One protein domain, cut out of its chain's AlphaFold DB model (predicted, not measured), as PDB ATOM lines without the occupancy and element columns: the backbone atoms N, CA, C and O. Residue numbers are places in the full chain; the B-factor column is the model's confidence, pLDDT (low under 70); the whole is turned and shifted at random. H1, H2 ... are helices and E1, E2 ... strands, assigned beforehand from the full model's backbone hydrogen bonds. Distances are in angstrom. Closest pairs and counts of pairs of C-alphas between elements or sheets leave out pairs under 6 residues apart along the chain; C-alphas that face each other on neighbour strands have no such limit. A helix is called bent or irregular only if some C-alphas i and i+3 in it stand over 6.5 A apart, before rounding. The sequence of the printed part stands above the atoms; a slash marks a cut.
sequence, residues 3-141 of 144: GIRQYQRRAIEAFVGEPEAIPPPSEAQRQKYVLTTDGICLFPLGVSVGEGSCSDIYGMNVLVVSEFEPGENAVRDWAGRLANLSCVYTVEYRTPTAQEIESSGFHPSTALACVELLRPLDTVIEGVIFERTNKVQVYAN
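AT A GLANCE: This is residues 3 to 141 of the 144 residues of an uncharacterized protein of bacterium G20 (UniProt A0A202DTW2). Six strands ring a small closed barrel, completed through the three-residue strand E1, and the long bent hairpin E5 and E6 makes much of its wall. The sheet also curls round helix H1, which packs across it from outside the barrel; H2 covers E2, and H3 packs near the last residues of E6. The printed part has 139 residues, with named elements in the order H1 E1 E2 E3 H2 E4 H3 E5 E6. The class is mixed, helices and strands, and the barrel is mixed too. The whole is compact, with a radius of gyration of the C-alphas of 14.7 A and spans of 45 by 35 by 32 A.

IN THESE COORDINATES: H1, residues 3 to 13, begins at C-alpha 3 (-10.368, 15.533, -39.103) and is 16.5 A long. E1 is residues 34 to 36, E2 residues 41 to 48, 20.3 A, and E3 residues 61 to 66, 16.7 A. H2, residues 72 to 82, is 15.8 A long. E4 is residues 87 to 94, 19.2 A, and H3 residues 98 to 104, 9.9 A. E5, residues 112 to 124, 33.3 A, bends by 74 degrees at residue 121. E6, residues 127 to 140, 30.6 A, bends by 80 degrees at residue 134 and ends at C-alpha 140 (-13.337, 17.890, -28.693).

HOW THE PARTS SIT: E1, E2 and E3 form a meander, each strand the antiparallel neighbour of the one before; N 34 and O 42 are 2.8 A apart, N 43 and O 66 2.7 A. E3, H2 and E4 form a strand-helix-strand unit, two parallel neighbour strands with a helix between; N 63 and O 89 are 2.8 A apart. E4 and E5 are antiparallel, with N 92 and O 116 at 2.9 A. The hairpin E5 and E6 is antiparallel, with N 119 and O 131 at 2.8 A. E6 and E1 are parallel and close the ring, with N 130 and O 35 at 2.8 A. H1 is on the barrel, outside it, at a height of 5.6 A over the sheet, and runs across E4 at 81 degrees on the local plane. Its closest C-alphas to E2 are those of Arg 5 and Ser 48, 4.9 A, and to E6 those of Ala 11 and Gln 137, 5.6 A. H2 lies over E2, only just slantwise to it at 58 degrees on the local plane; the C-alphas of Gly 46 and Trp 78 are the closest, 6.9 A. H3 lies over E6 and only just over E5, where 3 of its C-alphas fall; its closest C-alphas to E6 are those of Ser 104 and Val 138, 6.1 A. The three helices are apart from each other. In H3 every O i to N i+4 pair is within hydrogen-bond range, in H1 and H2 4 of 7 each.

THE WHOLE: The C-alphas farthest apart, those of Ala 28 and His 107, are 44.9 A apart. The printed part has no cut. The links H1 to E1, 20 residues, and E2 to E3, 12 residues, are long. The mean pLDDT of the printed part is 70.1; residues 3 to 35, 50 to 59, 70 to 86 and 123 to 127 are under 70.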
ATOM      1  N   GLY A   3     -10.251  15.502 -40.568       41.06
ATOM      2  CA  GLY A   3     -10.368  15.533 -39.103       41.06
ATOM      3  C   GLY A   3     -11.752  15.165 -38.564       41.06
ATOM      4  O   GLY A   3     -11.847  14.347 -37.659       41.06
ATOM      5  N   ILE A   4     -12.830  15.683 -39.167       47.44
ATOM      6  CA  ILE A   4     -14.217  15.470 -38.700       47.44
ATOM      7  C   ILE A   4     -14.585  13.974 -38.651       47.44
ATOM      8  O   ILE A   4     -15.296  13.529 -37.756       47.44
ATOM      9  N   ARG A   5     -14.035  13.172 -39.573       57.12
ATOM     10  CA  ARG A   5     -14.443  11.777 -39.797       57.12
ATOM     11  C   ARG A   5     -13.863  10.789 -38.776       57.12
ATOM     12  O   ARG A   5     -14.524   9.806 -38.453       57.12
ATOM     13  N   GLN A   6     -12.661  11.026 -38.244       58.12
ATOM     14  CA  GLN A   6     -12.033  10.089 -37.294       58.12
ATOM     15  C   GLN A   6     -12.604  10.194 -35.871       58.12
ATOM     16  O   GLN A   6     -12.727   9.173 -35.199       58.12
ATOM     17  N   TYR A   7     -12.997  11.388 -35.413       62.72
ATOM     18  CA  TYR A   7     -13.519  11.565 -34.050       62.72
ATOM     19  C   TYR A   7     -14.909  10.963 -33.861       62.72
ATOM     20  O   TYR A   7     -15.155  10.324 -32.846       62.72
ATOM     21  N   GLN A   8     -15.783  11.076 -34.864       64.75
ATOM     22  CA  GLN A   8     -17.108  10.444 -34.853       64.75
ATOM     23  C   GLN A   8     -17.000   8.913 -34.828       64.75
ATOM     24  O   GLN A   8     -17.778   8.247 -34.157       64.75
ATOM     25  N   ARG A   9     -15.981   8.362 -35.503       64.81
ATOM     26  CA  ARG A   9     -15.649   6.932 -35.469       64.81
ATOM     27  C   ARG A   9     -15.188   6.478 -34.085       64.81
ATOM     28  O   ARG A   9     -15.735   5.517 -33.567       64.81
ATOM     29  N   ARG A  10     -14.265   7.202 -33.445       65.00
ATOM     30  CA  ARG A  10     -13.874   6.923 -32.049       65.00
ATOM     31  C   ARG A  10     -15.038   7.056 -31.077       65.00
ATOM     32  O   ARG A  10     -15.156   6.288 -30.134       65.00
ATOM     33  N   ALA A  11     -15.913   8.021 -31.323       64.38
ATOM     34  CA  ALA A  11     -17.044   8.269 -30.455       64.38
ATOM     35  C   ALA A  11     -18.066   7.119 -30.458       64.38
ATOM     36  O   ALA A  11     -18.778   6.950 -29.474       64.38
ATOM     37  N   ILE A  12     -18.090   6.297 -31.513       66.62
ATOM     38  CA  ILE A  12     -18.926   5.093 -31.571       66.62
ATOM     39  C   ILE A  12     -18.187   3.804 -31.184       66.62
ATOM     40  O   ILE A  12     -18.835   2.774 -31.030       66.62
ATOM     41  N   GLU A  13     -16.860   3.834 -30.983       67.38
ATOM     42  CA  GLU A  13     -16.107   2.679 -30.451       67.38
ATOM     43  C   GLU A  13     -16.624   2.280 -29.061       67.38
ATOM     44  O   GLU A  13     -16.679   1.099 -28.731       67.38
ATOM     45  N   ALA A  14     -17.108   3.255 -28.284       61.25
ATOM     46  CA  ALA A  14     -17.770   3.027 -27.001       61.25
ATOM     47  C   ALA A  14     -19.049   2.166 -27.100       61.25
ATOM     48  O   ALA A  14     -19.538   1.683 -26.081       61.25
ATOM     49  N   PHE A  15     -19.591   1.966 -28.307       64.44
ATOM     50  CA  PHE A  15     -20.819   1.209 -28.567       64.44
ATOM     51  C   PHE A  15     -20.561  -0.129 -29.292       64.44
ATOM     52  O   PHE A  15     -21.505  -0.797 -29.716       64.44
ATOM     53  N   VAL A  16     -19.294  -0.541 -29.442       59.97
ATOM     54  CA  VAL A  16     -18.902  -1.812 -30.076       59.97
ATOM     55  C   VAL A  16     -19.439  -3.006 -29.277       59.97
ATOM     56  O   VAL A  16     -19.235  -3.105 -28.070       59.97
ATOM     57  N   GLY A  17     -20.110  -3.935 -29.967       55.66
ATOM     58  CA  GLY A  17     -20.735  -5.127 -29.368       55.66
ATOM     59  C   GLY A  17     -22.255  -5.033 -29.205       55.66
ATOM     60  O   GLY A  17     -22.897  -6.040 -28.914       55.66
ATOM     61  N   GLU A  18     -22.840  -3.862 -29.451       55.94
ATOM     62  CA  GLU A  18     -24.289  -3.658 -29.502       55.94
ATOM     63  C   GLU A  18     -24.800  -3.929 -30.935       55.94
ATOM     64  O   GLU A  18     -24.230  -3.411 -31.903       55.94
ATOM     65  N   PRO A  19     -25.827  -4.779 -31.125       51.50
ATOM     66  CA  PRO A  19     -26.225  -5.244 -32.447       51.50
ATOM     67  C   PRO A  19     -27.141  -4.232 -33.138       51.50
ATOM     68  O   PRO A  19     -28.354  -4.328 -33.009       51.50
ATOM     69  N   GLU A  20     -26.601  -3.302 -33.923       58.66
ATOM     70  CA  GLU A  20     -27.427  -2.457 -34.803       58.66
ATOM     71  C   GLU A  20     -26.758  -2.265 -36.167       58.66
ATOM     72  O   GLU A  20     -26.332  -1.177 -36.532       58.66
ATOM     73  N   ALA A  21     -26.639  -3.359 -36.925       50.53
ATOM     74  CA  ALA A  21     -26.297  -3.296 -38.343       50.53
ATOM     75  C   ALA A  21     -27.574  -3.071 -39.168       50.53
ATOM     76  O   ALA A  21     -28.492  -3.891 -39.117       50.53
ATOM     77  N   ILE A  22     -27.617  -2.001 -39.965       53.91
ATOM     78  CA  ILE A  22     -28.644  -1.800 -41.001       53.91
ATOM     79  C   ILE A  22     -27.995  -2.047 -42.366       53.91
ATOM     80  O   ILE A  22     -26.847  -1.644 -42.571       53.91
ATOM     81  N   PRO A  23     -28.683  -2.677 -43.333       44.91
ATOM     82  CA  PRO A  23     -28.240  -2.625 -44.721       44.91
ATOM     83  C   PRO A  23     -28.180  -1.168 -45.228       44.91
ATOM     84  O   PRO A  23     -28.983  -0.339 -44.802       44.91
ATOM     85  N   PRO A  24     -27.275  -0.827 -46.167       44.47
ATOM     86  CA  PRO A  24     -27.360   0.450 -46.871       44.47
ATOM     87  C   PRO A  24     -28.776   0.696 -47.393       44.47
ATOM     88  O   PRO A  24     -29.407  -0.260 -47.861       44.47
ATOM     89  N   PRO A  25     -29.242   1.955 -47.420       44.47
ATOM     90  CA  PRO A  25     -30.405   2.291 -48.219       44.47
ATOM     91  C   PRO A  25     -30.171   1.798 -49.654       44.47
ATOM     92  O   PRO A  25     -29.139   2.083 -50.265       44.47
ATOM     93  N   SER A  26     -31.105   1.007 -50.178       42.25
ATOM     94  CA  SER A  26     -31.090   0.580 -51.582       42.25
ATOM     95  C   SER A  26     -31.109   1.805 -52.510       42.25
ATOM     96  O   SER A  26     -31.529   2.886 -52.100       42.25
ATOM     97  N   GLU A  27     -30.711   1.668 -53.781       39.31
ATOM     98  CA  GLU A  27     -30.713   2.786 -54.750       39.31
ATOM     99  C   GLU A  27     -32.072   3.514 -54.873       39.31
ATOM    100  O   GLU A  27     -32.112   4.669 -55.300       39.31
ATOM    101  N   ALA A  28     -33.176   2.871 -54.469       36.03
ATOM    102  CA  ALA A  28     -34.517   3.452 -54.417       36.03
ATOM    103  C   ALA A  28     -34.740   4.410 -53.223       36.03
ATOM    104  O   ALA A  28     -35.601   5.282 -53.287       36.03
ATOM    105  N   GLN A  29     -33.941   4.293 -52.159       42.62
ATOM    106  CA  GLN A  29     -34.012   5.062 -50.910       42.62
ATOM    107  C   GLN A  29     -33.015   6.234 -50.895       42.62
ATOM    108  O   GLN A  29     -32.463   6.571 -49.851       42.62
ATOM    109  N   ARG A  30     -32.788   6.894 -52.044       45.69
ATOM    110  CA  ARG A  30     -32.055   8.181 -52.160       45.69
ATOM    111  C   ARG A  30     -32.806   9.342 -51.488       45.69
ATOM    112  O   ARG A  30     -33.022  10.403 -52.074       45.69
ATOM    113  N   GLN A  31     -33.274   9.112 -50.277       51.28
ATOM    114  CA  GLN A  31     -34.162   9.980 -49.548       51.28
ATOM    115  C   GLN A  31     -33.355  11.097 -48.916       51.28
ATOM    116  O   GLN A  31     -32.302  10.897 -48.315       51.28
ATOM    117  N   LYS A  32     -33.853  12.306 -49.142       53.62
ATOM    118  CA  LYS A  32     -33.199  13.563 -48.805       53.62
ATOM    119  C   LYS A  32     -33.092  13.794 -47.289       53.62
ATOM    120  O   LYS A  32     -32.365  14.700 -46.897       53.62
ATOM    121  N   TYR A  33     -33.773  12.987 -46.465       56.16
ATOM    122  CA  TYR A  33     -33.974  13.230 -45.039       56.16
ATOM    123  C   TYR A  33     -34.097  11.922 -44.242       56.16
ATOM    124  O   TYR A  33     -34.612  10.917 -44.732       56.16
ATOM    125  N   VAL A  34     -33.646  11.961 -42.996       66.94
ATOM    126  CA  VAL A  34     -33.827  10.945 -41.960       66.94
ATOM    127  C   VAL A  34     -34.857  11.480 -40.965       66.94
ATOM    128  O   VAL A  34     -34.740  12.622 -40.540       66.94
ATOM    129  N   LEU A  35     -35.869  10.690 -40.603       68.38
ATOM    130  CA  LEU A  35     -36.871  11.097 -39.610       68.38
ATOM    131  C   LEU A  35     -36.582  10.413 -38.283       68.38
ATOM    132  O   LEU A  35     -36.323   9.213 -38.251       68.38
ATOM    133  N   THR A  36     -36.665  11.145 -37.185       72.44
ATOM    134  CA  THR A  36     -36.651  10.562 -35.843       72.44
ATOM    135  C   THR A  36     -38.074  10.346 -35.321       72.44
ATOM    136  O   THR A  36     -39.035  10.954 -35.800       72.44
ATOM    137  N   THR A  37     -38.242   9.469 -34.330       77.06
ATOM    138  CA  THR A  37     -39.546   9.170 -33.703       77.06
ATOM    139  C   THR A  37     -40.231  10.371 -33.051       77.06
ATOM    140  O   THR A  37     -41.451  10.368 -32.909       77.06
ATOM    141  N   ASP A  38     -39.470  11.399 -32.678       79.88
ATOM    142  CA  ASP A  38     -39.962  12.682 -32.162       79.88
ATOM    143  C   ASP A  38     -40.336  13.685 -33.276       79.88
ATOM    144  O   ASP A  38     -40.725  14.816 -32.989       79.88
ATOM    145  N   GLY A  39     -40.293  13.262 -34.546       78.12
ATOM    146  CA  GLY A  39     -40.719  14.055 -35.700       78.12
ATOM    147  C   GLY A  39     -39.664  15.032 -36.218       78.12
ATOM    148  O   GLY A  39     -39.996  15.910 -37.017       78.12
ATOM    149  N   ILE A  40     -38.410  14.900 -35.780       83.12
ATOM    150  CA  ILE A  40     -37.312  15.752 -36.234       83.12
ATOM    151  C   ILE A  40     -36.753  15.226 -37.557       83.12
ATOM    152  O   ILE A  40     -36.601  14.026 -37.792       83.12
ATOM    153  N   CYS A  41     -36.470  16.170 -38.448       82.88
ATOM    154  CA  CYS A  41     -35.856  15.919 -39.737       82.88
ATOM    155  C   CYS A  41     -34.339  16.099 -39.614       82.88
ATOM    156  O   CYS A  41     -33.862  17.182 -39.276       82.88
ATOM    157  N   LEU A  42     -33.591  15.039 -39.896       81.88
ATOM    158  CA  LEU A  42     -32.139  15.023 -39.919       81.88
ATOM    159  C   LEU A  42     -31.650  14.921 -41.362       81.88
ATOM    160  O   LEU A  42     -32.113  14.108 -42.161       81.88
ATOM    161  N   PHE A  43     -30.664  15.733 -41.695       78.69
ATOM    162  CA  PHE A  43     -30.059  15.789 -43.007       78.69
ATOM    163  C   PHE A  43     -28.732  15.036 -42.996       78.69
ATOM    164  O   PHE A  43     -27.946  15.185 -42.054       78.69
ATOM    165  N   PRO A  44     -28.428  14.251 -44.040       76.38
ATOM    166  CA  PRO A  44     -27.113  13.655 -44.194       76.38
ATOM    167  C   PRO A  44     -26.029  14.733 -44.274       76.38
ATOM    168  O   PRO A  44     -25.945  15.477 -45.249       76.38
ATOM    169  N   LEU A  45     -25.164  14.784 -43.262       75.69
ATOM    170  CA  LEU A  45     -23.935  15.573 -43.306       75.69
ATOM    171  C   LEU A  45     -22.825  14.798 -43.998       75.69
ATOM    172  O   LEU A  45     -21.962  15.404 -44.631       75.69
ATOM    173  N   GLY A  46     -22.820  13.465 -43.851       75.12
ATOM    174  CA  GLY A  46     -21.804  12.665 -44.493       75.12
ATOM    175  C   GLY A  46     -21.595  11.222 -44.092       75.12
ATOM    176  O   GLY A  46     -22.321  10.681 -43.282       75.12
ATOM    177  N   VAL A  47     -20.552  10.604 -44.657       74.94
ATOM    178  CA  VAL A  47     -20.074   9.270 -44.281       74.94
ATOM    179  C   VAL A  47     -18.649   9.348 -43.755       74.94
ATOM    180  O   VAL A  47     -17.743   9.852 -44.434       74.94
ATOM    181  N   SER A  48     -18.437   8.798 -42.565       75.12
ATOM    182  CA  SER A  48     -17.106   8.411 -42.118       75.12
ATOM    183  C   SER A  48     -16.796   7.016 -42.648       75.12
ATOM    184  O   SER A  48     -17.396   6.031 -42.219       75.12
ATOM    185  N   VAL A  49     -15.906   6.942 -43.639       73.44
ATOM    186  CA  VAL A  49     -15.568   5.683 -44.312       73.44
ATOM    187  C   VAL A  49     -14.643   4.864 -43.416       73.44
ATOM    188  O   VAL A  49     -13.697   5.408 -42.842       73.44
ATOM    189  N   GLY A  50     -14.908   3.563 -43.334       67.69
ATOM    190  CA  GLY A  50     -14.200   2.539 -42.565       67.69
ATOM    191  C   GLY A  50     -12.748   2.255 -42.984       67.69
ATOM    192  O   GLY A  50     -12.270   1.150 -42.756       67.69
ATOM    193  N   GLU A  51     -12.038   3.197 -43.613       65.38
ATOM    194  CA  GLU A  51     -10.671   2.997 -44.117       65.38
ATOM    195  C   GLU A  51      -9.635   2.981 -42.974       65.38
ATOM    196  O   GLU A  51      -9.729   3.772 -42.032       65.38
ATOM    197  N   GLY A  52      -8.634   2.093 -43.076       56.91
ATOM    198  CA  GLY A  52      -7.506   1.971 -42.135       56.91
ATOM    199  C   GLY A  52      -7.775   1.092 -40.903       56.91
ATOM    200  O   GLY A  52      -8.895   1.031 -40.420       56.91
ATOM    201  N   SER A  53      -6.739   0.417 -40.387       56.44
ATOM    202  CA  SER A  53      -6.796  -0.649 -39.362       56.44
ATOM    203  C   SER A  53      -6.796  -0.184 -37.896       56.44
ATOM    204  O   SER A  53      -6.557  -0.992 -37.005       56.44
ATOM    205  N   CYS A  54      -7.004   1.107 -37.624       52.81
ATOM    206  CA  CYS A  54      -6.747   1.707 -36.305       52.81
ATOM    207  C   CYS A  54      -8.011   1.956 -35.456       52.81
ATOM    208  O   CYS A  54      -8.049   2.941 -34.725       52.81
ATOM    209  N   SER A  55      -9.040   1.114 -35.569       58.34
ATOM    210  CA  SER A  55     -10.284   1.225 -34.787       58.34
ATOM    211  C   SER A  55     -10.966  -0.131 -34.643       58.34
ATOM    212  O   SER A  55     -10.954  -0.899 -35.610       58.34
ATOM    213  N   ASP A  56     -11.675  -0.360 -33.540       60.00
ATOM    214  CA  ASP A  56     -12.485  -1.573 -33.317       60.00
ATOM    215  C   ASP A  56     -13.679  -1.698 -34.289       60.00
ATOM    216  O   ASP A  56     -14.228  -2.777 -34.493       60.00
ATOM    217  N   ILE A  57     -14.027  -0.609 -34.978       59.91
ATOM    218  CA  ILE A  57     -15.038  -0.533 -36.049       59.91
ATOM    219  C   ILE A  57     -14.417  -0.596 -37.462       59.91
ATOM    220  O   ILE A  57     -14.835   0.102 -38.391       59.91
ATOM    221  N   TYR A  58     -13.345  -1.377 -37.630       66.75
ATOM    222  CA  TYR A  58     -12.643  -1.536 -38.909       66.75
ATOM    223  C   TYR A  58     -13.588  -1.941 -40.051       66.75
ATOM    224  O   TYR A  58     -14.382  -2.868 -39.911       66.75
ATOM    225  N   GLY A  59     -13.489  -1.266 -41.203       67.00
ATOM    226  CA  GLY A  59     -14.305  -1.576 -42.381       67.00
ATOM    227  C   GLY A  59     -15.783  -1.181 -42.268       67.00
ATOM    228  O   GLY A  59     -16.536  -1.389 -43.217       67.00
ATOM    229  N   MET A  60     -16.206  -0.583 -41.150       74.81
ATOM    230  CA  MET A  60     -17.586  -0.161 -40.925       74.81
ATOM    231  C   MET A  60     -17.741   1.324 -41.263       74.81
ATOM    232  O   MET A  60     -17.103   2.183 -40.650       74.81
ATOM    233  N   ASN A  61     -18.580   1.640 -42.253       75.50
ATOM    234  CA  ASN A  61     -18.900   3.032 -42.565       75.50
ATOM    235  C   ASN A  61     -19.971   3.557 -41.604       75.50
ATOM    236  O   ASN A  61     -20.884   2.823 -41.223       75.50
ATOM    237  N   VAL A  62     -19.881   4.837 -41.259       77.62
ATOM    238  CA  VAL A  62     -20.816   5.512 -40.353       77.62
ATOM    239  C   VAL A  62     -21.497   6.645 -41.101       77.62
ATOM    240  O   VAL A  62     -20.811   7.555 -41.574       77.62
ATOM    241  N   LEU A  63     -22.823   6.602 -41.198       78.81
ATOM    242  CA  LEU A  63     -23.632   7.713 -41.682       78.81
ATOM    243  C   LEU A  63     -23.764   8.751 -40.567       78.81
ATOM    244  O   LEU A  63     -24.132   8.432 -39.443       78.81
ATOM    245  N   VAL A  64     -23.473  10.000 -40.889       80.25
ATOM    246  CA  VAL A  64     -23.559  11.143 -39.987       80.25
ATOM    247  C   VAL A  64     -24.676  12.039 -40.485       80.25
ATOM    248  O   VAL A  64     -24.638  12.514 -41.625       80.25
ATOM    249  N   VAL A  65     -25.654  12.277 -39.625       81.06
ATOM    250  CA  VAL A  65     -26.809  13.133 -39.896       81.06
ATOM    251  C   VAL A  65     -26.890  14.266 -38.877       81.06
ATOM    252  O   VAL A  65     -26.250  14.197 -37.834       81.06
ATOM    253  N   SER A  66     -27.626  15.331 -39.170       84.38
ATOM    254  CA  SER A  66     -27.811  16.454 -38.245       84.38
ATOM    255  C   SER A  66     -29.067  17.244 -38.580       84.38
ATOM    256  O   SER A  66     -29.505  17.229 -39.722       84.38
ATOM    257  N   GLU A  67     -29.613  17.984 -37.620       84.56
ATOM    258  CA  GLU A  67     -30.729  18.914 -37.848       84.56
ATOM    259  C   GLU A  67     -30.350  20.079 -38.787       84.56
ATOM    260  O   GLU A  67     -31.219  20.743 -39.349       84.56
ATOM    261  N   PHE A  68     -29.051  20.330 -38.987       79.56
ATOM    262  CA  PHE A  68     -28.570  21.376 -39.886       79.56
ATOM    263  C   PHE A  68     -28.561  20.911 -41.344       79.56
ATOM    264  O   PHE A  68     -27.833  19.986 -41.712       79.56
ATOM    265  N   GLU A  69     -29.317  21.608 -42.192       74.19
ATOM    266  CA  GLU A  69     -29.305  21.368 -43.631       74.19
ATOM    267  C   GLU A  69     -27.916  21.696 -44.221       74.19
ATOM    268  O   GLU A  69     -27.372  22.782 -43.970       74.19
ATOM    269  N   PRO A  70     -27.301  20.791 -45.008       69.06
ATOM    270  CA  PRO A  70     -26.055  21.099 -45.686       69.06
ATOM    271  C   PRO A  70     -26.311  22.191 -46.725       69.06
ATOM    272  O   PRO A  70     -27.298  22.142 -47.456       69.06
ATOM    273  N   GLY A  71     -25.384  23.141 -46.875       63.81
ATOM    274  CA  GLY A  71     -25.444  24.076 -48.004       63.81
ATOM    275  C   GLY A  71     -25.491  23.326 -49.347       63.81
ATOM    276  O   GLY A  71     -24.920  22.243 -49.471       63.81
ATOM    277  N   GLU A  72     -26.129  23.901 -50.372       56.12
ATOM    278  CA  GLU A  72     -26.453  23.220 -51.647       56.12
ATOM    279  C   GLU A  72     -25.273  22.462 -52.292       56.12
ATOM    280  O   GLU A  72     -25.436  21.360 -52.825       56.12
ATOM    281  N   ASN A  73     -24.060  23.014 -52.204       55.12
ATOM    282  CA  ASN A  73     -22.844  22.390 -52.737       55.12
ATOM    283  C   ASN A  73     -22.460  21.100 -51.990       55.12
ATOM    284  O   ASN A  73     -22.006  20.135 -52.605       55.12
ATOM    285  N   ALA A  74     -22.685  21.056 -50.675       57.94
ATOM    286  CA  ALA A  74     -22.462  19.871 -49.857       57.94
ATOM    287  C   ALA A  74     -23.532  18.799 -50.115       57.94
ATOM    288  O   ALA A  74     -23.229  17.623 -50.086       57.94
ATOM    289  N   VAL A  75     -24.768  19.130 -50.474       54.97
ATOM    290  CA  VAL A  75     -25.735  18.074 -50.839       54.97
ATOM    291  C   VAL A  75     -25.317  17.366 -52.141       54.97
ATOM    292  O   VAL A  75     -25.365  16.136 -52.248       54.97
ATOM    293  N   ARG A  76     -24.846  18.134 -53.134       51.19
ATOM    294  CA  ARG A  76     -24.529  17.634 -54.484       51.19
ATOM    295  C   ARG A  76     -23.301  16.722 -54.534       51.19
ATOM    296  O   ARG A  76     -23.353  15.676 -55.179       51.19
ATOM    297  N   ASP A  77     -22.228  17.085 -53.834       53.44
ATOM    298  CA  ASP A  77     -20.987  16.295 -53.792       53.44
ATOM    299  C   ASP A  77     -21.145  14.965 -53.032       53.44
ATOM    300  O   ASP A  77     -20.369  14.024 -53.230       53.44
ATOM    301  N   TRP A  78     -22.155  14.869 -52.165       60.41
ATOM    302  CA  TRP A  78     -22.343  13.745 -51.253       60.41
ATOM    303  C   TRP A  78     -23.361  12.727 -51.771       60.41
ATOM    304  O   TRP A  78     -23.124  11.524 -51.637       60.41
ATOM    305  N   ALA A  79     -24.419  13.172 -52.459       51.78
ATOM    306  CA  ALA A  79     -25.408  12.286 -53.084       51.78
ATOM    307  C   ALA A  79     -24.775  11.289 -54.078       51.78
ATOM    308  O   ALA A  79     -25.190  10.134 -54.153       51.78
ATOM    309  N   GLY A  80     -23.726  11.705 -54.801       52.12
ATOM    310  CA  GLY A  80     -22.994  10.830 -55.724       52.12
ATOM    311  C   GLY A  80     -22.086   9.799 -55.040       52.12
ATOM    312  O   GLY A  80     -21.836   8.740 -55.607       52.12
ATOM    313  N   ARG A  81     -21.598  10.081 -53.822       55.06
ATOM    314  CA  ARG A  81     -20.690   9.189 -53.073       55.06
ATOM    315  C   ARG A  81     -21.434   8.181 -52.198       55.06
ATOM    316  O   ARG A  81     -20.951   7.069 -52.022       55.06
ATOM    317  N   LEU A  82     -22.599   8.561 -51.673       55.66
ATOM    318  CA  LEU A  82     -23.457   7.705 -50.847       55.66
ATOM    319  C   LEU A  82     -24.060   6.530 -51.622       55.66
ATOM    320  O   LEU A  82     -24.234   5.464 -51.043       55.66
ATOM    321  N   ALA A  83     -24.329   6.705 -52.921       53.53
ATOM    322  CA  ALA A  83     -25.031   5.716 -53.742       53.53
ATOM    323  C   ALA A  83     -24.388   4.314 -53.740       53.53
ATOM    324  O   ALA A  83     -25.082   3.338 -53.995       53.53
ATOM    325  N   ASN A  84     -23.092   4.213 -53.425       58.00
ATOM    326  CA  ASN A  84     -22.336   2.960 -53.470       58.00
ATOM    327  C   ASN A  84     -21.764   2.520 -52.106       58.00
ATOM    328  O   ASN A  84     -20.941   1.606 -52.073       58.00
ATOM    329  N   LEU A  85     -22.130   3.167 -50.990       63.38
ATOM    330  CA  LEU A  85     -21.537   2.887 -49.672       63.38
ATOM    331  C   LEU A  85     -22.543   2.271 -48.690       63.38
ATOM    332  O   LEU A  85     -23.571   2.864 -48.376       63.38
ATOM    333  N   SER A  86     -22.190   1.109 -48.129       68.06
ATOM    334  CA  SER A  86     -22.898   0.473 -47.011       68.06
ATOM    335  C   SER A  86     -22.500   1.081 -45.673       68.06
ATOM    336  O   SER A  86     -21.346   0.928 -45.273       68.06
ATOM    337  N   CYS A  87     -23.428   1.744 -44.981       71.62
ATOM    338  CA  CYS A  87     -23.210   2.253 -43.623       71.62
ATOM    339  C   CYS A  87     -23.719   1.247 -42.594       71.62
ATOM    340  O   CYS A  87     -24.861   0.817 -42.677       71.62
ATOM    341  N   VAL A  88     -22.853   0.875 -41.654       73.12
ATOM    342  CA  VAL A  88     -23.167  -0.060 -40.567       73.12
ATOM    343  C   VAL A  88     -23.870   0.669 -39.428       73.12
ATOM    344  O   VAL A  88     -24.809   0.128 -38.864       73.12
ATOM    345  N   TYR A  89     -23.450   1.905 -39.142       76.56
ATOM    346  CA  TYR A  89     -24.000   2.738 -38.074       76.56
ATOM    347  C   TYR A  89     -24.521   4.065 -38.613       76.56
ATOM    348  O   TYR A  89     -23.972   4.602 -39.580       76.56
ATOM    349  N   THR A  90     -25.513   4.628 -37.927       80.38
ATOM    350  CA  THR A  90     -25.993   5.995 -38.146       80.38
ATOM    351  C   THR A  90     -25.883   6.778 -36.848       80.38
ATOM    352  O   THR A  90     -26.303   6.301 -35.795       80.38
ATOM    353  N   VAL A  91     -25.325   7.984 -36.921       83.50
ATOM    354  CA  VAL A  91     -25.208   8.882 -35.776       83.50
ATOM    355  C   VAL A  91     -25.747  10.261 -36.087       83.50
ATOM    356  O   VAL A  91     -25.522  10.806 -37.169       83.50
ATOM    357  N   GLU A  92     -26.397  10.850 -35.099       87.25
ATOM    358  CA  GLU A  92     -26.727  12.261 -35.107       87.25
ATOM    359  C   GLU A  92     -25.550  13.070 -34.569       87.25
ATOM    360  O   GLU A  92     -25.080  12.837 -33.461       87.25
ATOM    361  N   TYR A  93     -25.080  14.040 -35.345       86.56
ATOM    362  CA  TYR A  93     -24.118  15.048 -34.933       86.56
ATOM    363  C   TYR A  93     -24.853  16.309 -34.481       86.56
ATOM    364  O   TYR A  93     -25.578  16.932 -35.264       86.56
ATOM    365  N   ARG A  94     -24.622  16.716 -33.231       87.94
ATOM    366  CA  ARG A  94     -25.264  17.888 -32.627       87.94
ATOM    367  C   ARG A  94     -24.362  18.591 -31.618       87.94
ATOM    368  O   ARG A  94     -23.317  18.081 -31.204       87.94
ATOM    369  N   THR A  95     -24.788  19.777 -31.203       87.12
ATOM    370  CA  THR A  95     -24.189  20.473 -30.063       87.12
ATOM    371  C   THR A  95     -24.517  19.702 -28.775       87.12
ATOM    372  O   THR A  95     -25.675  19.311 -28.591       87.12
ATOM    373  N   PRO A  96     -23.538  19.453 -27.888       88.00
ATOM    374  CA  PRO A  96     -23.808  18.826 -26.599       88.00
ATOM    375  C   PRO A  96     -24.646  19.745 -25.701       88.00
ATOM    376  O   PRO A  96     -24.500  20.968 -25.716       88.00
ATOM    377  N   THR A  97     -25.503  19.144 -24.885       89.81
ATOM    378  CA  THR A  97     -26.231  19.810 -23.801       89.81
ATOM    379  C   THR A  97     -25.288  20.174 -22.650       89.81
ATOM    380  O   THR A  97     -24.207  19.604 -22.510       89.81
ATOM    381  N   ALA A  98     -25.705  21.094 -21.772       87.88
ATOM    382  CA  ALA A  98     -24.910  21.474 -20.598       87.88
ATOM    383  C   ALA A  98     -24.549  20.264 -19.713       87.88
ATOM    384  O   ALA A  98     -23.400  20.123 -19.300       87.88
ATOM    385  N   GLN A  99     -25.497  19.346 -19.506       88.94
ATOM    386  CA  GLN A  99     -25.288  18.134 -18.711       88.94
ATOM    387  C   GLN A  99     -24.259  17.184 -19.348       88.94
ATOM    388  O   GLN A  99     -23.421  16.612 -18.647       88.94
ATOM    389  N   GLU A 100     -24.292  17.021 -20.672       89.69
ATOM    390  CA  GLU A 100     -23.313  16.211 -21.408       89.69
ATOM    391  C   GLU A 100     -21.911  16.837 -21.346       89.69
ATOM    392  O   GLU A 100     -20.926  16.117 -21.186       89.69
ATOM    393  N   ILE A 101     -21.807  18.172 -21.405       87.69
ATOM    394  CA  ILE A 101     -20.535  18.893 -21.242       87.69
ATOM    395  C   ILE A 101     -19.966  18.664 -19.840       87.69
ATOM    396  O   ILE A 101     -18.805  18.274 -19.717       87.69
ATOM    397  N   GLU A 102     -20.768  18.851 -18.791       87.25
ATOM    398  CA  GLU A 102     -20.346  18.631 -17.400       87.25
ATOM    399  C   GLU A 102     -19.864  17.194 -17.170       87.25
ATOM    400  O   GLU A 102     -18.840  16.968 -16.525       87.25
ATOM    401  N   SER A 103     -20.560  16.222 -17.763       86.25
ATOM    402  CA  SER A 103     -20.245  14.795 -17.629       86.25
ATOM    403  C   SER A 103     -19.030  14.357 -18.456       86.25
ATOM    404  O   SER A 103     -18.454  13.305 -18.194       86.25
ATOM    405  N   SER A 104     -18.626  15.147 -19.455       84.12
ATOM    406  CA  SER A 104     -17.552  14.785 -20.387       84.12
ATOM    407  C   SER A 104     -16.141  14.902 -19.802       84.12
ATOM    408  O   SER A 104     -15.203  14.310 -20.335       84.12
ATOM    409  N   GLY A 105     -15.966  15.697 -18.740       84.31
ATOM    410  CA  GLY A 105     -14.654  15.994 -18.159       84.31
ATOM    411  C   GLY A 105     -13.746  16.884 -19.023       84.31
ATOM    412  O   GLY A 105     -12.581  17.079 -18.670       84.31
ATOM    413  N   PHE A 106     -14.236  17.437 -20.142       84.12
ATOM    414  CA  PHE A 106     -13.474  18.395 -20.947       84.12
ATOM    415  C   PHE A 106     -13.374  19.769 -20.271       84.12
ATOM    416  O   PHE A 106     -14.251  20.198 -19.524       84.12
ATOM    417  N   HIS A 107     -12.298  20.499 -20.576       81.94
ATOM    418  CA  HIS A 107     -12.121  21.862 -20.079       81.94
ATOM    419  C   HIS A 107     -13.164  22.814 -20.707       81.94
ATOM    420  O   HIS A 107     -13.389  22.710 -21.917       81.94
ATOM    421  N   PRO A 108     -13.724  23.800 -19.972       74.69
ATOM    422  CA  PRO A 108     -14.773  24.702 -20.480       74.69
ATOM    423  C   PRO A 108     -14.405  25.524 -21.724       74.69
ATOM    424  O   PRO A 108     -15.279  25.974 -22.454       74.69
ATOM    425  N   SER A 109     -13.112  25.744 -21.969       79.62
ATOM    426  CA  SER A 109     -12.622  26.462 -23.158       79.62
ATOM    427  C   SER A 109     -12.518  25.587 -24.410       79.62
ATOM    428  O   SER A 109     -12.085  26.066 -25.457       79.62
ATOM    429  N   THR A 110     -12.810  24.293 -24.297       82.44
ATOM    430  CA  THR A 110     -12.723  23.348 -25.411       82.44
ATOM    431  C   THR A 110     -13.963  23.516 -26.276       82.44
ATOM    432  O   THR A 110     -15.079  23.477 -25.765       82.44
ATOM    433  N   ALA A 111     -13.797  23.683 -27.587       79.12
ATOM    434  CA  ALA A 111     -14.922  23.532 -28.502       79.12
ATOM    435  C   ALA A 111     -15.367  22.063 -28.469       79.12
ATOM    436  O   ALA A 111     -14.527  21.176 -28.610       79.12
ATOM    437  N   LEU A 112     -16.657  21.790 -28.266       83.94
ATOM    438  CA  LEU A 112     -17.180  20.431 -28.096       83.94
ATOM    439  C   LEU A 112     -18.247  20.104 -29.135       83.94
ATOM    440  O   LEU A 112     -18.968  20.980 -29.611       83.94
ATOM    441  N   ALA A 113     -18.330  18.824 -29.468       85.62
ATOM    442  CA  ALA A 113     -19.374  18.242 -30.289       85.62
ATOM    443  C   ALA A 113     -19.886  16.957 -29.636       85.62
ATOM    444  O   ALA A 113     -19.175  16.319 -28.859       85.62
ATOM    445  N   CYS A 114     -21.117  16.582 -29.971       86.94
ATOM    446  CA  CYS A 114     -21.741  15.349 -29.531       86.94
ATOM    447  C   CYS A 114     -22.111  14.505 -30.743       86.94
ATOM    448  O   CYS A 114     -22.555  15.033 -31.767       86.94
ATOM    449  N   VAL A 115     -21.947  13.193 -30.612       87.19
ATOM    450  CA  VAL A 115     -22.684  12.245 -31.445       87.19
ATOM    451  C   VAL A 115     -23.621  11.414 -30.597       87.19
ATOM    452  O   VAL A 115     -23.299  11.082 -29.459       87.19
ATOM    453  N   GLU A 116     -24.761  11.072 -31.172       87.69
ATOM    454  CA  GLU A 116     -25.719  10.141 -30.600       87.69
ATOM    455  C   GLU A 116     -25.967   8.993 -31.571       87.69
ATOM    456  O   GLU A 116     -26.179   9.223 -32.763       87.69
ATOM    457  N   LEU A 117     -25.924   7.754 -31.076       84.19
ATOM    458  CA  LEU A 117     -26.262   6.589 -31.886       84.19
ATOM    459  C   LEU A 117     -27.766   6.576 -32.176       84.19
ATOM    460  O   LEU A 117     -28.589   6.718 -31.264       84.19
ATOM    461  N   LEU A 118     -28.117   6.369 -33.441       83.31
ATOM    462  CA  LEU A 118     -29.496   6.242 -33.885       83.31
ATOM    463  C   LEU A 118     -29.825   4.784 -34.190       83.31
ATOM    464  O   LEU A 118     -29.121   4.136 -34.966       83.31
ATOM    465  N   ARG A 119     -30.944   4.309 -33.636       80.38
ATOM    466  CA  ARG A 119     -31.482   2.980 -33.911       80.38
ATOM    467  C   ARG A 119     -32.468   3.040 -35.073       80.38
ATOM    468  O   ARG A 119     -33.407   3.824 -35.009       80.38
ATOM    469  N   PRO A 120     -32.333   2.200 -36.103       76.06
ATOM    470  CA  PRO A 120     -33.362   2.047 -37.132       76.06
ATOM    471  C   PRO A 120     -34.653   1.486 -36.524       76.06
ATOM    472  O   PRO A 120     -34.619   0.475 -35.825       76.06
ATOM    473  N   LEU A 121     -35.801   2.073 -36.836       76.38
ATOM    474  CA  LEU A 121     -37.089   1.471 -36.485       76.38
ATOM    475  C   LEU A 121     -37.833   0.945 -37.702       76.38
ATOM    476  O   LEU A 121     -38.327  -0.179 -37.671       76.38
ATOM    477  N   ASP A 122     -37.925   1.750 -38.759       70.50
ATOM    478  CA  ASP A 122     -38.729   1.406 -39.928       70.50
ATOM    479  C   ASP A 122     -38.218   2.106 -41.192       70.50
ATOM    480  O   ASP A 122     -37.496   3.102 -41.139       70.50
ATOM    481  N   THR A 123     -38.617   1.595 -42.349       69.56
ATOM    482  CA  THR A 123     -38.367   2.197 -43.658       69.56
ATOM    483  C   THR A 123     -39.680   2.686 -44.253       69.56
ATOM    484  O   THR A 123     -40.608   1.902 -44.439       69.56
ATOM    485  N   VAL A 124     -39.747   3.966 -44.615       67.38
ATOM    486  CA  VAL A 124     -40.911   4.575 -45.274       67.38
ATOM    487  C   VAL A 124     -40.579   4.992 -46.710       67.38
ATOM    488  O   VAL A 124     -39.424   5.002 -47.135       67.38
ATOM    489  N   ILE A 125     -41.610   5.346 -47.486       61.75
ATOM    490  CA  ILE A 125     -41.488   5.714 -48.914       61.75
ATOM    491  C   ILE A 125     -40.549   6.913 -49.129       61.75
ATOM    492  O   ILE A 125     -39.934   7.023 -50.191       61.75
ATOM    493  N   GLU A 126     -40.384   7.773 -48.118       59.34
ATOM    494  CA  GLU A 126     -39.574   9.000 -48.182       59.34
ATOM    495  C   GLU A 126     -38.421   9.086 -47.170       59.34
ATOM    496  O   GLU A 126     -37.685  10.069 -47.199       59.34
ATOM    497  N   GLY A 127     -38.209   8.079 -46.317       66.00
ATOM    498  CA  GLY A 127     -37.105   8.076 -45.357       66.00
ATOM    499  C   GLY A 127     -36.831   6.719 -44.709       66.00
ATOM    500  O   GLY A 127     -37.525   5.724 -44.928       66.00
ATOM    501  N   VAL A 128     -35.850   6.721 -43.813       72.12
ATOM    502  CA  VAL A 128     -35.738   5.738 -42.730       72.12
ATOM    503  C   VAL A 128     -36.118   6.455 -41.437       72.12
ATOM    504  O   VAL A 128     -35.706   7.599 -41.223       72.12
ATOM    505  N   ILE A 129     -36.927   5.797 -40.610       79.00
ATOM    506  CA  ILE A 129     -37.291   6.269 -39.276       79.00
ATOM    507  C   ILE A 129     -36.276   5.722 -38.285       79.00
ATOM    508  O   ILE A 129     -36.032   4.514 -38.247       79.00
ATOM    509  N   PHE A 130     -35.724   6.602 -37.457       80.94
ATOM    510  CA  PHE A 130     -34.797   6.252 -36.395       80.94
ATOM    511  C   PHE A 130     -35.322   6.646 -35.016       80.94
ATOM    512  O   PHE A 130     -36.082   7.594 -34.845       80.94
ATOM    513  N   GLU A 131     -34.857   5.934 -34.006       84.88
ATOM    514  CA  GLU A 131     -34.990   6.266 -32.599       84.88
ATOM    515  C   GLU A 131     -33.646   6.776 -32.071       84.88
ATOM    516  O   GLU A 131     -32.596   6.172 -32.299       84.88
ATOM    517  N   ARG A 132     -33.686   7.884 -31.330       86.19
ATOM    518  CA  ARG A 132     -32.563   8.361 -30.519       86.19
ATOM    519  C   ARG A 132     -32.325   7.390 -29.366       86.19
ATOM    520  O   ARG A 132     -33.205   7.172 -28.535       86.19
ATOM    521  N   THR A 133     -31.149   6.767 -29.322       83.31
ATOM    522  CA  THR A 133     -30.868   5.721 -28.323       83.31
ATOM    523  C   THR A 133     -30.481   6.276 -26.952       83.31
ATOM    524  O   THR A 133     -30.360   5.497 -26.005       83.31
ATOM    525  N   ASN A 134     -30.252   7.591 -26.825       84.75
ATOM    526  CA  ASN A 134     -29.600   8.241 -25.682       84.75
ATOM    527  C   ASN A 134     -28.166   7.743 -25.412       84.75
ATOM    528  O   ASN A 134     -27.567   8.087 -24.390       84.75
ATOM    529  N   LYS A 135     -27.581   6.945 -26.316       84.62
ATOM    530  CA  LYS A 135     -26.164   6.575 -26.269       84.62
ATOM    531  C   LYS A 135     -25.362   7.685 -26.935       84.62
ATOM    532  O   LYS A 135     -25.264   7.757 -28.161       84.62
ATOM    533  N   VAL A 136     -24.834   8.568 -26.098       87.25
ATOM    534  CA  VAL A 136     -24.187   9.813 -26.509       87.25
ATOM    535  C   VAL A 136     -22.702   9.790 -26.191       87.25
ATOM    536  O   VAL A 136     -22.278   9.215 -25.189       87.25
ATOM    537  N   GLN A 137     -21.910  10.449 -27.027       86.88
ATOM    538  CA  GLN A 137     -20.495  10.656 -26.767       86.88
ATOM    539  C   GLN A 137     -20.088  12.077 -27.145       86.88
ATOM    540  O   GLN A 137     -20.220  12.512 -28.292       86.88
ATOM    541  N   VAL A 138     -19.537  12.782 -26.157       86.25
ATOM    542  CA  VAL A 138     -18.953  14.114 -26.325       86.25
ATOM    543  C   VAL A 138     -17.483  13.978 -26.697       86.25
ATOM    544  O   VAL A 138     -16.770  13.118 -26.175       86.25
ATOM    545  N   TYR A 139     -17.013  14.838 -27.592       82.62
ATOM    546  CA  TYR A 139     -15.612  14.917 -27.983       82.62
ATOM    547  C   TYR A 139     -15.208  16.355 -28.311       82.62
ATOM    548  O   TYR A 139     -16.044  17.212 -28.607       82.62
ATOM    549  N   ALA A 140     -13.900  16.614 -28.273       81.75
ATOM    550  CA  ALA A 140     -13.337  17.890 -28.693       81.75
ATOM    551  C   ALA A 140     -13.607  18.122 -30.187       81.75
ATOM    552  O   ALA A 140     -13.170  17.351 -31.044       81.75
ATOM    553  N   ASN A 141     -14.335  19.191 -30.497       72.31
ATOM    554  CA  ASN A 141     -14.656  19.589 -31.851       72.31
ATOM    555  C   ASN A 141     -13.429  20.242 -32.492       72.31
ATOM    556  O   ASN A 141     -13.042  21.354 -32.142       72.31
TER     557      ASN A 141